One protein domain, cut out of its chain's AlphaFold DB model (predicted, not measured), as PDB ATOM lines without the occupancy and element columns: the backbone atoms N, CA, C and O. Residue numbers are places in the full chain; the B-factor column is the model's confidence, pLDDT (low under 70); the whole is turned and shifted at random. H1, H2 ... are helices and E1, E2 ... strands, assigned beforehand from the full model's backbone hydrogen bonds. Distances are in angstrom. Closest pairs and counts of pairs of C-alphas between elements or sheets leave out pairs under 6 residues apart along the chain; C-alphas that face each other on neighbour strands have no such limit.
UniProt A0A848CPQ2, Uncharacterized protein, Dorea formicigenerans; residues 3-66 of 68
ATOM      1  N   ILE A   3     -46.095 -36.726 -21.738       95.19
ATOM      2  CA  ILE A   3     -45.592 -36.553 -23.103       95.19
ATOM      3  C   ILE A   3     -46.530 -35.569 -23.796       95.19
ATOM      4  O   ILE A   3     -47.744 -35.772 -23.807       95.19
ATOM      5  N   ILE A   4     -45.972 -34.493 -24.339       96.00
ATOM      6  CA  ILE A   4     -46.701 -33.475 -25.090       96.00
ATOM      7  C   ILE A   4     -46.302 -33.601 -26.550       96.00
ATOM      8  O   ILE A   4     -45.119 -33.592 -26.874       96.00
ATOM      9  N   VAL A   5     -47.297 -33.684 -27.427       97.06
ATOM     10  CA  VAL A   5     -47.099 -33.737 -28.875       97.06
ATOM     11  C   VAL A   5     -47.592 -32.433 -29.482       97.06
ATOM     12  O   VAL A   5     -48.704 -31.987 -29.201       97.06
ATOM     13  N   SER A   6     -46.768 -31.818 -30.322       97.06
ATOM     14  CA  SER A   6     -47.128 -30.604 -31.053       97.06
ATOM     15  C   SER A   6     -46.416 -30.575 -32.394       97.06
ATOM     16  O   SER A   6     -45.236 -30.886 -32.441       97.06
ATOM     17  N   ARG A   7     -47.088 -30.137 -33.460       97.31
ATOM     18  CA  ARG A   7     -46.559 -30.194 -34.835       97.31
ATOM     19  C   ARG A   7     -45.117 -29.683 -34.978       97.31
ATOM     20  O   ARG A   7     -44.276 -30.344 -35.574       97.31
ATOM     21  N   GLU A   8     -44.834 -28.525 -34.384       96.25
ATOM     22  CA  GLU A   8     -43.537 -27.829 -34.473       96.25
ATOM     23  C   GLU A   8     -42.597 -28.112 -33.287       96.25
ATOM     24  O   GLU A   8     -41.499 -27.563 -33.216       96.25
ATOM     25  N   GLY A   9     -43.018 -28.949 -32.338       95.12
ATOM     26  CA  GLY A   9     -42.306 -29.153 -31.079       95.12
ATOM     27  C   GLY A   9     -42.447 -27.985 -30.092       95.12
ATOM     28  O   GLY A   9     -43.206 -27.031 -30.279       95.12
ATOM     29  N   ALA A  10     -41.705 -28.080 -28.989       94.94
ATOM     30  CA  ALA A  10     -41.754 -27.091 -27.920       94.94
ATOM     31  C   ALA A  10     -41.009 -25.800 -28.290       94.94
ATOM     32  O   ALA A  10     -39.871 -25.815 -28.758       94.94
ATOM     33  N   SER A  11     -41.624 -24.653 -27.995       96.31
ATOM     34  CA  SER A  11     -40.927 -23.365 -28.041       96.31
ATOM     35  C   SER A  11     -39.830 -23.294 -26.971       96.31
ATOM     36  O   SER A  11     -39.863 -24.022 -25.978       96.31
ATOM     37  N   ARG A  12     -38.886 -22.350 -27.103       95.06
ATOM     38  CA  ARG A  12     -37.833 -22.136 -26.088       95.06
ATOM     39  C   ARG A  12     -38.394 -21.915 -24.679       95.06
ATOM     40  O   ARG A  12     -37.857 -22.455 -23.718       95.06
ATOM     41  N   ASN A  13     -39.487 -21.161 -24.564       95.88
ATOM     42  CA  ASN A  13     -40.131 -20.905 -23.275       95.88
ATOM     43  C   ASN A  13     -40.775 -22.177 -22.714       95.88
ATOM     44  O   ASN A  13     -40.667 -22.432 -21.519       95.88
ATOM     45  N   ALA A  14     -41.398 -22.996 -23.569       95.19
ATOM     46  CA  ALA A  14     -41.951 -24.281 -23.156       95.19
ATOM     47  C   ALA A  14     -40.846 -25.235 -22.674       95.19
ATOM     48  O   ALA A  14     -40.984 -25.806 -21.599       95.19
ATOM     49  N   LEU A  15     -39.720 -25.329 -23.392       93.69
ATOM     50  CA  LEU A  15     -38.553 -26.116 -22.968       93.69
ATOM     51  C   LEU A  15     -37.972 -25.630 -21.634       93.69
ATOM     52  O   LEU A  15     -37.586 -26.431 -20.788       93.69
ATOM     53  N   SER A  16     -37.912 -24.314 -21.419       93.31
ATOM     54  CA  SER A  16     -37.461 -23.755 -20.143       93.31
ATOM     55  C   SER A  16     -38.420 -24.109 -19.002       93.31
ATOM     56  O   SER A  16     -37.967 -24.521 -17.936       93.31
ATOM     57  N   ALA A  17     -39.732 -24.024 -19.239       94.06
ATOM     58  CA  ALA A  17     -40.747 -24.385 -18.254       94.06
ATOM     59  C   ALA A  17     -40.731 -25.885 -17.916       94.06
ATOM     60  O   ALA A  17     -40.846 -26.248 -16.747       94.06
ATOM     61  N   THR A  18     -40.550 -26.768 -18.903       93.62
ATOM     62  CA  THR A  18     -40.460 -28.215 -18.654       93.62
ATOM     63  C   THR A  18     -39.190 -28.585 -17.891       93.62
ATOM     64  O   THR A  18     -39.268 -29.385 -16.959       93.62
ATOM     65  N   LYS A  19     -38.047 -27.951 -18.197       92.12
ATOM     66  CA  LYS A  19     -36.805 -28.098 -17.417       92.12
ATOM     67  C   LYS A  19     -36.969 -27.617 -15.973       92.12
ATOM     68  O   LYS A  19     -36.580 -28.329 -15.052       92.12
ATOM     69  N   GLY A  20     -37.596 -26.457 -15.765       93.19
ATOM     70  CA  GLY A  20     -37.929 -25.956 -14.426       93.19
ATOM     71  C   GLY A  20     -38.833 -26.924 -13.658       93.19
ATOM     72  O   GLY A  20     -38.540 -27.278 -12.522       93.19
ATOM     73  N   CYS A  21     -39.869 -27.460 -14.311       93.75
ATOM     74  CA  CYS A  21     -40.770 -28.456 -13.726       93.75
ATOM     75  C   CYS A  21     -40.029 -29.724 -13.268       93.75
ATOM     76  O   CYS A  21     -40.304 -30.247 -12.184       93.75
ATOM     77  N   LEU A  22     -39.059 -30.191 -14.057       93.12
ATOM     78  CA  LEU A  22     -38.218 -31.325 -13.692       93.12
ATOM     79  C   LEU A  22     -37.299 -30.993 -12.507       93.12
ATOM     80  O   LEU A  22     -37.261 -31.762 -11.551       93.12
ATOM     81  N   ARG A  23     -36.629 -29.836 -12.527       91.88
ATOM     82  CA  ARG A  23     -35.711 -29.400 -11.460       91.88
ATOM     83  C   ARG A  23     -36.416 -29.155 -10.125       91.88
ATOM     84  O   ARG A  23     -35.902 -29.535  -9.080       91.88
ATOM     85  N   GLU A  24     -37.565 -28.495 -10.155       94.31
ATOM     86  CA  GLU A  24     -38.263 -28.033  -8.952       94.31
ATOM     87  C   GLU A  24     -39.212 -29.088  -8.386       94.31
ATOM     88  O   GLU A  24     -39.368 -29.198  -7.175       94.31
ATOM     89  N   ASN A  25     -39.862 -29.861  -9.262       92.75
ATOM     90  CA  ASN A  25     -40.946 -30.761  -8.872       92.75
ATOM     91  C   ASN A  25     -40.652 -32.238  -9.174       92.75
ATOM     92  O   ASN A  25     -41.513 -33.081  -8.920       92.75
ATOM     93  N   GLY A  26     -39.496 -32.567  -9.762       91.69
ATOM     94  CA  GLY A  26     -39.161 -33.936 -10.173       91.69
ATOM     95  C   GLY A  26     -40.064 -34.480 -11.285       91.69
ATOM     96  O   GLY A  26     -40.166 -35.692 -11.478       91.69
ATOM     97  N   LYS A  27     -40.784 -33.606 -12.001       93.00
ATOM     98  CA  LYS A  27     -41.765 -34.005 -13.016       93.00
ATOM     99  C   LYS A  27     -41.162 -33.911 -14.411       93.00
ATOM    100  O   LYS A  27     -41.013 -32.829 -14.966       93.00
ATOM    101  N   LEU A  28     -40.895 -35.071 -15.005       93.81
ATOM    102  CA  LEU A  28     -40.467 -35.176 -16.397       93.81
ATOM    103  C   LEU A  28     -41.628 -34.910 -17.368       93.81
ATOM    104  O   LEU A  28     -42.686 -35.553 -17.280       93.81
ATOM    105  N   ILE A  29     -41.389 -34.001 -18.316       94.44
ATOM    106  CA  ILE A  29     -42.274 -33.692 -19.443       94.44
ATOM    107  C   ILE A  29     -41.458 -33.792 -20.736       94.44
ATOM    108  O   ILE A  29     -40.586 -32.957 -20.976       94.44
ATOM    109  N   LEU A  30     -41.758 -34.789 -21.568       94.62
ATOM    110  CA  LEU A  30     -41.152 -34.952 -22.892       94.62
ATOM    111  C   LEU A  30     -41.971 -34.195 -23.937       94.62
ATOM    112  O   LEU A  30     -43.201 -34.232 -23.902       94.62
ATOM    113  N   CYS A  31     -41.302 -33.511 -24.860       95.44
ATOM    114  CA  CYS A  31     -41.950 -32.746 -25.924       95.44
ATOM    115  C   CYS A  31     -41.571 -33.341 -27.277       95.44
ATOM    116  O   CYS A  31     -40.400 -33.312 -27.637       95.44
ATOM    117  N   LEU A  32     -42.559 -33.847 -28.013       97.00
ATOM    118  CA  LEU A  32     -42.380 -34.459 -29.325       97.00
ATOM    119  C   LEU A  32     -42.977 -33.576 -30.421       97.00
ATOM    120  O   LEU A  32     -44.062 -33.002 -30.276       97.00
ATOM    121  N   SER A  33     -42.254 -33.499 -31.529       97.88
ATOM    122  CA  SER A  33     -42.674 -32.910 -32.792       97.88
ATOM    123  C   SER A  33     -43.129 -33.969 -33.789       97.88
ATOM    124  O   SER A  33     -42.878 -35.163 -33.611       97.88
ATOM    125  N   ASP A  34     -43.732 -33.540 -34.898       98.12
ATOM    126  CA  ASP A  34     -44.030 -34.446 -36.011       98.12
ATOM    127  C   ASP A  34     -42.760 -35.118 -36.552       98.12
ATOM    128  O   ASP A  34     -42.814 -36.249 -37.031       98.12
ATOM    129  N   LYS A  35     -41.602 -34.449 -36.482       98.06
ATOM    130  CA  LYS A  35     -40.325 -35.043 -36.902       98.06
ATOM    131  C   LYS A  35     -39.953 -36.224 -36.014       98.06
ATOM    132  O   LYS A  35     -39.599 -37.272 -36.540       98.06
ATOM    133  N   ASP A  36     -40.109 -36.066 -34.703       96.94
ATOM    134  CA  ASP A  36     -39.830 -37.126 -33.732       96.94
ATOM    135  C   ASP A  36     -40.784 -38.307 -33.932       96.94
ATOM    136  O   ASP A  36     -40.360 -39.457 -33.948       96.94
ATOM    137  N   LEU A  37     -42.073 -38.035 -34.172       97.06
ATOM    138  CA  LEU A  37     -43.052 -39.085 -34.459       97.06
ATOM    139  C   LEU A  37     -42.748 -39.838 -35.755       97.06
ATOM    140  O   LEU A  37     -42.848 -41.062 -35.784       97.06
ATOM    141  N   ASN A  38     -42.370 -39.128 -36.821       96.94
ATOM    142  CA  ASN A  38     -41.980 -39.762 -38.078       96.94
ATOM    143  C   ASN A  38     -40.751 -40.656 -37.898       96.94
ATOM    144  O   ASN A  38     -40.694 -41.737 -38.481       96.94
ATOM    145  N   GLU A  39     -39.790 -40.230 -37.081       96.19
ATOM    146  CA  GLU A  39     -38.612 -41.038 -36.786       96.19
ATOM    147  C   GLU A  39     -38.965 -42.276 -35.958       96.19
ATOM    148  O   GLU A  39     -38.585 -43.386 -36.317       96.19
ATOM    149  N   LEU A  40     -39.799 -42.124 -34.926       96.00
ATOM    150  CA  LEU A  40     -40.317 -43.244 -34.137       96.00
ATOM    151  C   LEU A  40     -41.076 -44.268 -34.995       96.00
ATOM    152  O   LEU A  40     -40.930 -45.474 -34.787       96.00
ATOM    153  N   ILE A  41     -41.870 -43.808 -35.967       96.06
ATOM    154  CA  ILE A  41     -42.564 -44.685 -36.921       96.06
ATOM    155  C   ILE A  41     -41.551 -45.442 -37.780       96.06
ATOM    156  O   ILE A  41     -41.659 -46.659 -37.888       96.06
ATOM    157  N   ARG A  42     -40.540 -44.766 -38.338       96.38
ATOM    158  CA  ARG A  42     -39.501 -45.417 -39.157       96.38
ATOM    159  C   ARG A  42     -38.711 -46.457 -38.377       96.38
ATOM    160  O   ARG A  42     -38.522 -47.558 -38.887       96.38
ATOM    161  N   ILE A  43     -38.298 -46.117 -37.156       95.88
ATOM    162  CA  ILE A  43     -37.604 -47.029 -36.243       95.88
ATOM    163  C   ILE A  43     -38.444 -48.298 -36.059       95.88
ATOM    164  O   ILE A  43     -37.939 -49.405 -36.224       95.88
ATOM    165  N   LYS A  44     -39.746 -48.134 -35.796       93.88
ATOM    166  CA  LYS A  44     -40.682 -49.249 -35.622       93.88
ATOM    167  C   LYS A  44     -40.898 -50.065 -36.901       93.88
ATOM    168  O   LYS A  44     -41.026 -51.280 -36.823       93.88
ATOM    169  N   GLU A  45     -41.013 -49.416 -38.054       95.88
ATOM    170  CA  GLU A  45     -41.296 -50.090 -39.329       95.88
ATOM    171  C   GLU A  45     -40.104 -50.889 -39.855       95.88
ATOM    172  O   GLU A  45     -40.293 -51.931 -40.481       95.88
ATOM    173  N   LYS A  46     -38.889 -50.392 -39.629       93.88
ATOM    174  CA  LYS A  46     -37.666 -50.986 -40.171       93.88
ATOM    175  C   LYS A  46     -36.899 -51.857 -39.181       93.88
ATOM    176  O   LYS A  46     -35.922 -52.478 -39.589       93.88
ATOM    177  N   ASP A  47     -37.318 -51.872 -37.917       84.31
ATOM    178  CA  ASP A  47     -36.621 -52.546 -36.815       84.31
ATOM    179  C   ASP A  47     -35.142 -52.104 -36.716       84.31
ATOM    180  O   ASP A  47     -34.251 -52.892 -36.413       84.31
ATOM    181  N   GLU A  48     -34.870 -50.826 -37.039       84.00
ATOM    182  CA  GLU A  48     -33.508 -50.264 -37.111       84.00
ATOM    183  C   GLU A  48     -32.844 -50.212 -35.727       84.00
ATOM    184  O   GLU A  48     -31.652 -50.487 -35.604       84.00
ATOM    185  N   GLN A  49     -33.617 -49.870 -34.693       90.25
ATOM    186  CA  GLN A  49     -33.186 -49.859 -33.296       90.25
ATOM    187  C   GLN A  49     -34.396 -50.013 -32.357       90.25
ATOM    188  O   GLN A  49     -35.529 -49.708 -32.743       90.25
ATOM    189  N   PRO A  50     -34.205 -50.435 -31.099       93.50
ATOM    190  CA  PRO A  50     -35.252 -50.361 -30.093       93.50
ATOM    191  C   PRO A  50     -35.757 -48.924 -29.929       93.50
ATOM    192  O   PRO A  50     -34.987 -47.988 -29.729       93.50
ATOM    193  N   THR A  51     -37.078 -48.737 -29.912       92.50
ATOM    194  CA  THR A  51     -37.690 -47.426 -29.636       92.50
ATOM    195  C   THR A  51     -37.219 -46.814 -28.306       92.50
ATOM    196  O   THR A  51     -37.199 -45.593 -28.164       92.50
ATOM    197  N   ALA A  52     -36.824 -47.651 -27.342       92.94
ATOM    198  CA  ALA A  52     -36.265 -47.214 -26.067       92.94
ATOM    199  C   ALA A  52     -34.999 -46.357 -26.242       92.94
ATOM    200  O   ALA A  52     -34.899 -45.325 -25.587       92.94
ATOM    201  N   GLU A  53     -34.109 -46.704 -27.177       95.38
ATOM    202  CA  GLU A  53     -32.845 -45.984 -27.398       95.38
ATOM    203  C   GLU A  53     -33.078 -44.538 -27.870       95.38
ATOM    204  O   GLU A  53     -32.364 -43.621 -27.469       95.38
ATOM    205  N   PHE A  54     -34.142 -44.290 -28.648       95.06
ATOM    206  CA  PHE A  54     -34.542 -42.929 -29.031       95.06
ATOM    207  C   PHE A  54     -34.931 -42.085 -27.809       95.06
ATOM    208  O   PHE A  54     -34.552 -40.918 -27.692       95.06
ATOM    209  N   PHE A  55     -35.701 -42.670 -26.888       94.50
ATOM    210  CA  PHE A  55     -36.120 -41.975 -25.674       94.50
ATOM    211  C   PHE A  55     -34.976 -41.823 -24.672       94.50
ATOM    212  O   PHE A  55     -34.911 -40.786 -24.019       94.50
ATOM    213  N   GLU A  56     -34.072 -42.796 -24.568       94.62
ATOM    214  CA  GLU A  56     -32.860 -42.694 -23.746       94.62
ATOM    215  C   GLU A  56     -31.983 -41.530 -24.206       94.62
ATOM    216  O   GLU A  56     -31.669 -40.661 -23.399       94.62
ATOM    217  N   ALA A  57     -31.716 -41.413 -25.510       93.88
ATOM    218  CA  ALA A  57     -30.962 -40.283 -26.051       93.88
ATOM    219  C   ALA A  57     -31.628 -38.925 -25.745       93.88
ATOM    220  O   ALA A  57     -30.955 -37.948 -25.412       93.88
ATOM    221  N   MET A  58     -32.962 -38.856 -25.821       92.94
ATOM    222  CA  MET A  58     -33.717 -37.651 -25.460       92.94
ATOM    223  C   MET A  58     -33.634 -37.337 -23.959       92.94
ATOM    224  O   MET A  58     -33.558 -36.168 -23.576       92.94
ATOM    225  N   LEU A  59     -33.669 -38.360 -23.105       92.44
ATOM    226  CA  LEU A  59     -33.526 -38.207 -21.661       92.44
ATOM    227  C   LEU A  59     -32.124 -37.729 -21.297       92.44
ATOM    228  O   LEU A  59     -32.007 -36.778 -20.526       92.44
ATOM    229  N   ASP A  60     -31.089 -38.323 -21.882       92.38
ATOM    230  CA  ASP A  60     -29.700 -37.938 -21.649       92.38
ATOM    231  C   ASP A  60     -29.458 -36.474 -22.019       92.38
ATOM    232  O   ASP A  60     -28.871 -35.732 -21.231       92.38
ATOM    233  N   ASP A  61     -29.987 -36.007 -23.156       90.50
ATOM    234  CA  ASP A  61     -29.907 -34.591 -23.527       90.50
ATOM    235  C   ASP A  61     -30.559 -33.691 -22.467       90.50
ATOM    236  O   ASP A  61     -29.975 -32.692 -22.036       90.50
ATOM    237  N   ILE A  62     -31.747 -34.059 -21.983       90.19
ATOM    238  CA  ILE A  62     -32.438 -33.303 -20.934       90.19
ATOM    239  C   ILE A  62     -31.601 -33.268 -19.648       90.19
ATOM    240  O   ILE A  62     -31.476 -32.199 -19.047       90.19
ATOM    241  N   LEU A  63     -31.027 -34.402 -19.237       88.00
ATOM    242  CA  LEU A  63     -30.247 -34.535 -18.005       88.00
ATOM    243  C   LEU A  63     -28.913 -33.778 -18.073       88.00
ATOM    244  O   LEU A  63     -28.608 -33.018 -17.155       88.00
ATOM    245  N   ILE A  64     -28.171 -33.876 -19.180       88.81
ATOM    246  CA  ILE A  64     -26.924 -33.119 -19.402       88.81
ATOM    247  C   ILE A  64     -27.176 -31.610 -19.288       88.81
ATOM    248  O   ILE A  64     -26.356 -30.858 -18.755       88.81
ATOM    249  N   HIS A  65     -28.329 -31.146 -19.771       81.25
ATOM    250  CA  HIS A  65     -28.708 -29.738 -19.702       81.25
ATOM    251  C   HIS A  65     -29.317 -29.303 -18.357       81.25
ATOM    252  O   HIS A  65     -29.632 -28.119 -18.220       81.25
ATOM    253  N   LEU A  66     -29.512 -30.208 -17.390       79.69
ATOM    254  CA  LEU A  66     -29.955 -29.884 -16.023       79.69
ATOM    255  C   LEU A  66     -28.795 -29.649 -15.053       79.69
ATOM    256  O   LEU A  66     -28.984 -28.963 -14.051       79.69
TER     257      LEU A  66
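What this domain is: This is residues 3 to 66 of the 68 residues of an uncharacterized protein of Dorea formicigenerans (UniProt A0A848CPQ2). A short strand, E2, lies near the middle of an elongated model with the strand E1 beside it; helix H1 packs on E2 at one end of the length, and H2 and H3 form a V-shaped helical hairpin towards the other. H2 and H3 meet only near their link, and H3 folds back past E2 until its last turns come close to H1. The printed part has 64 residues, with two named strands and three named helices in the order E1, H1, E2, H2, H3; E1 and E2 make one parallel sheet, and the class is mostly helix. The whole is only just compact, close to loose, with a radius of gyration of the C-alphas of 12.7 A and spans of 38 by 22 by 15 A.

Where its parts are: E1 is residues 3 to 5, beginning at C-alpha 3 at (-45.592, -36.553, -23.103), and E2 is residues 29 to 32, 9.9 A from first to last C-alpha. H1 is residues 12 to 25, 19.5 A long, with C-alpha 12 at (-37.833, -22.136, -26.088). H2 is residues 34 to 46, 18.2 A long. H3 is residues 51 to 64, 20.6 A long, and ends at C-alpha 64 at (-26.924, -33.119, -19.402).

How they stand to each other: E1 and E2 are parallel neighbours, with 29 degrees between their directions; the C-alphas of Ile 4 and Cys 31 face each other at 4.9 A. N 4 and O 30 are within hydrogen-bond range at 2.8 A, and so are N 32 and O 4 at 2.8 A. E1, H1 and E2 form a strand-helix-strand unit, two parallel neighbour strands with a helix between them in the chain, and its crossover is right-handed. H1 and E2 have 4 pairs of C-alphas within 8 A, the closest being those of Thr 18 and Ile 29 at 5.8 A. E2 and H3 are near each other, with 6 pairs of C-alphas within 10 A. H3 is close to H1 but not clearly touching it; their closest C-alphas, of Lys 19 and Ile 62, are 7.7 A apart, and their lines are about perpendicular at 83 degrees. H2 and H3 form a helical hairpin: residues 40 to 44 of H2 touch residues 51 to 54 of H3, with the closest C-alphas, of Ile 43 and Thr 51, 6.6 A apart, and they run opposite ways at a steep tilt of 40 degrees. H1 and H2 are apart, as are E1 and H3. In H1 and H2 every O i to N i+4 pair is within hydrogen-bond range; in H3, 9 of 10 are.

The domain as a whole: The two C-alphas farthest apart, of Glu 24 and Lys 46, are 38.8 A from each other. The printed part, residues 3 to 66, has no cut. The links H1 to E2, E2 to H2 and H2 to H3 are tight, E1 to H1 is short, and no link is long. The mean pLDDT of the printed part is 93.6, and no printed residue is under 70.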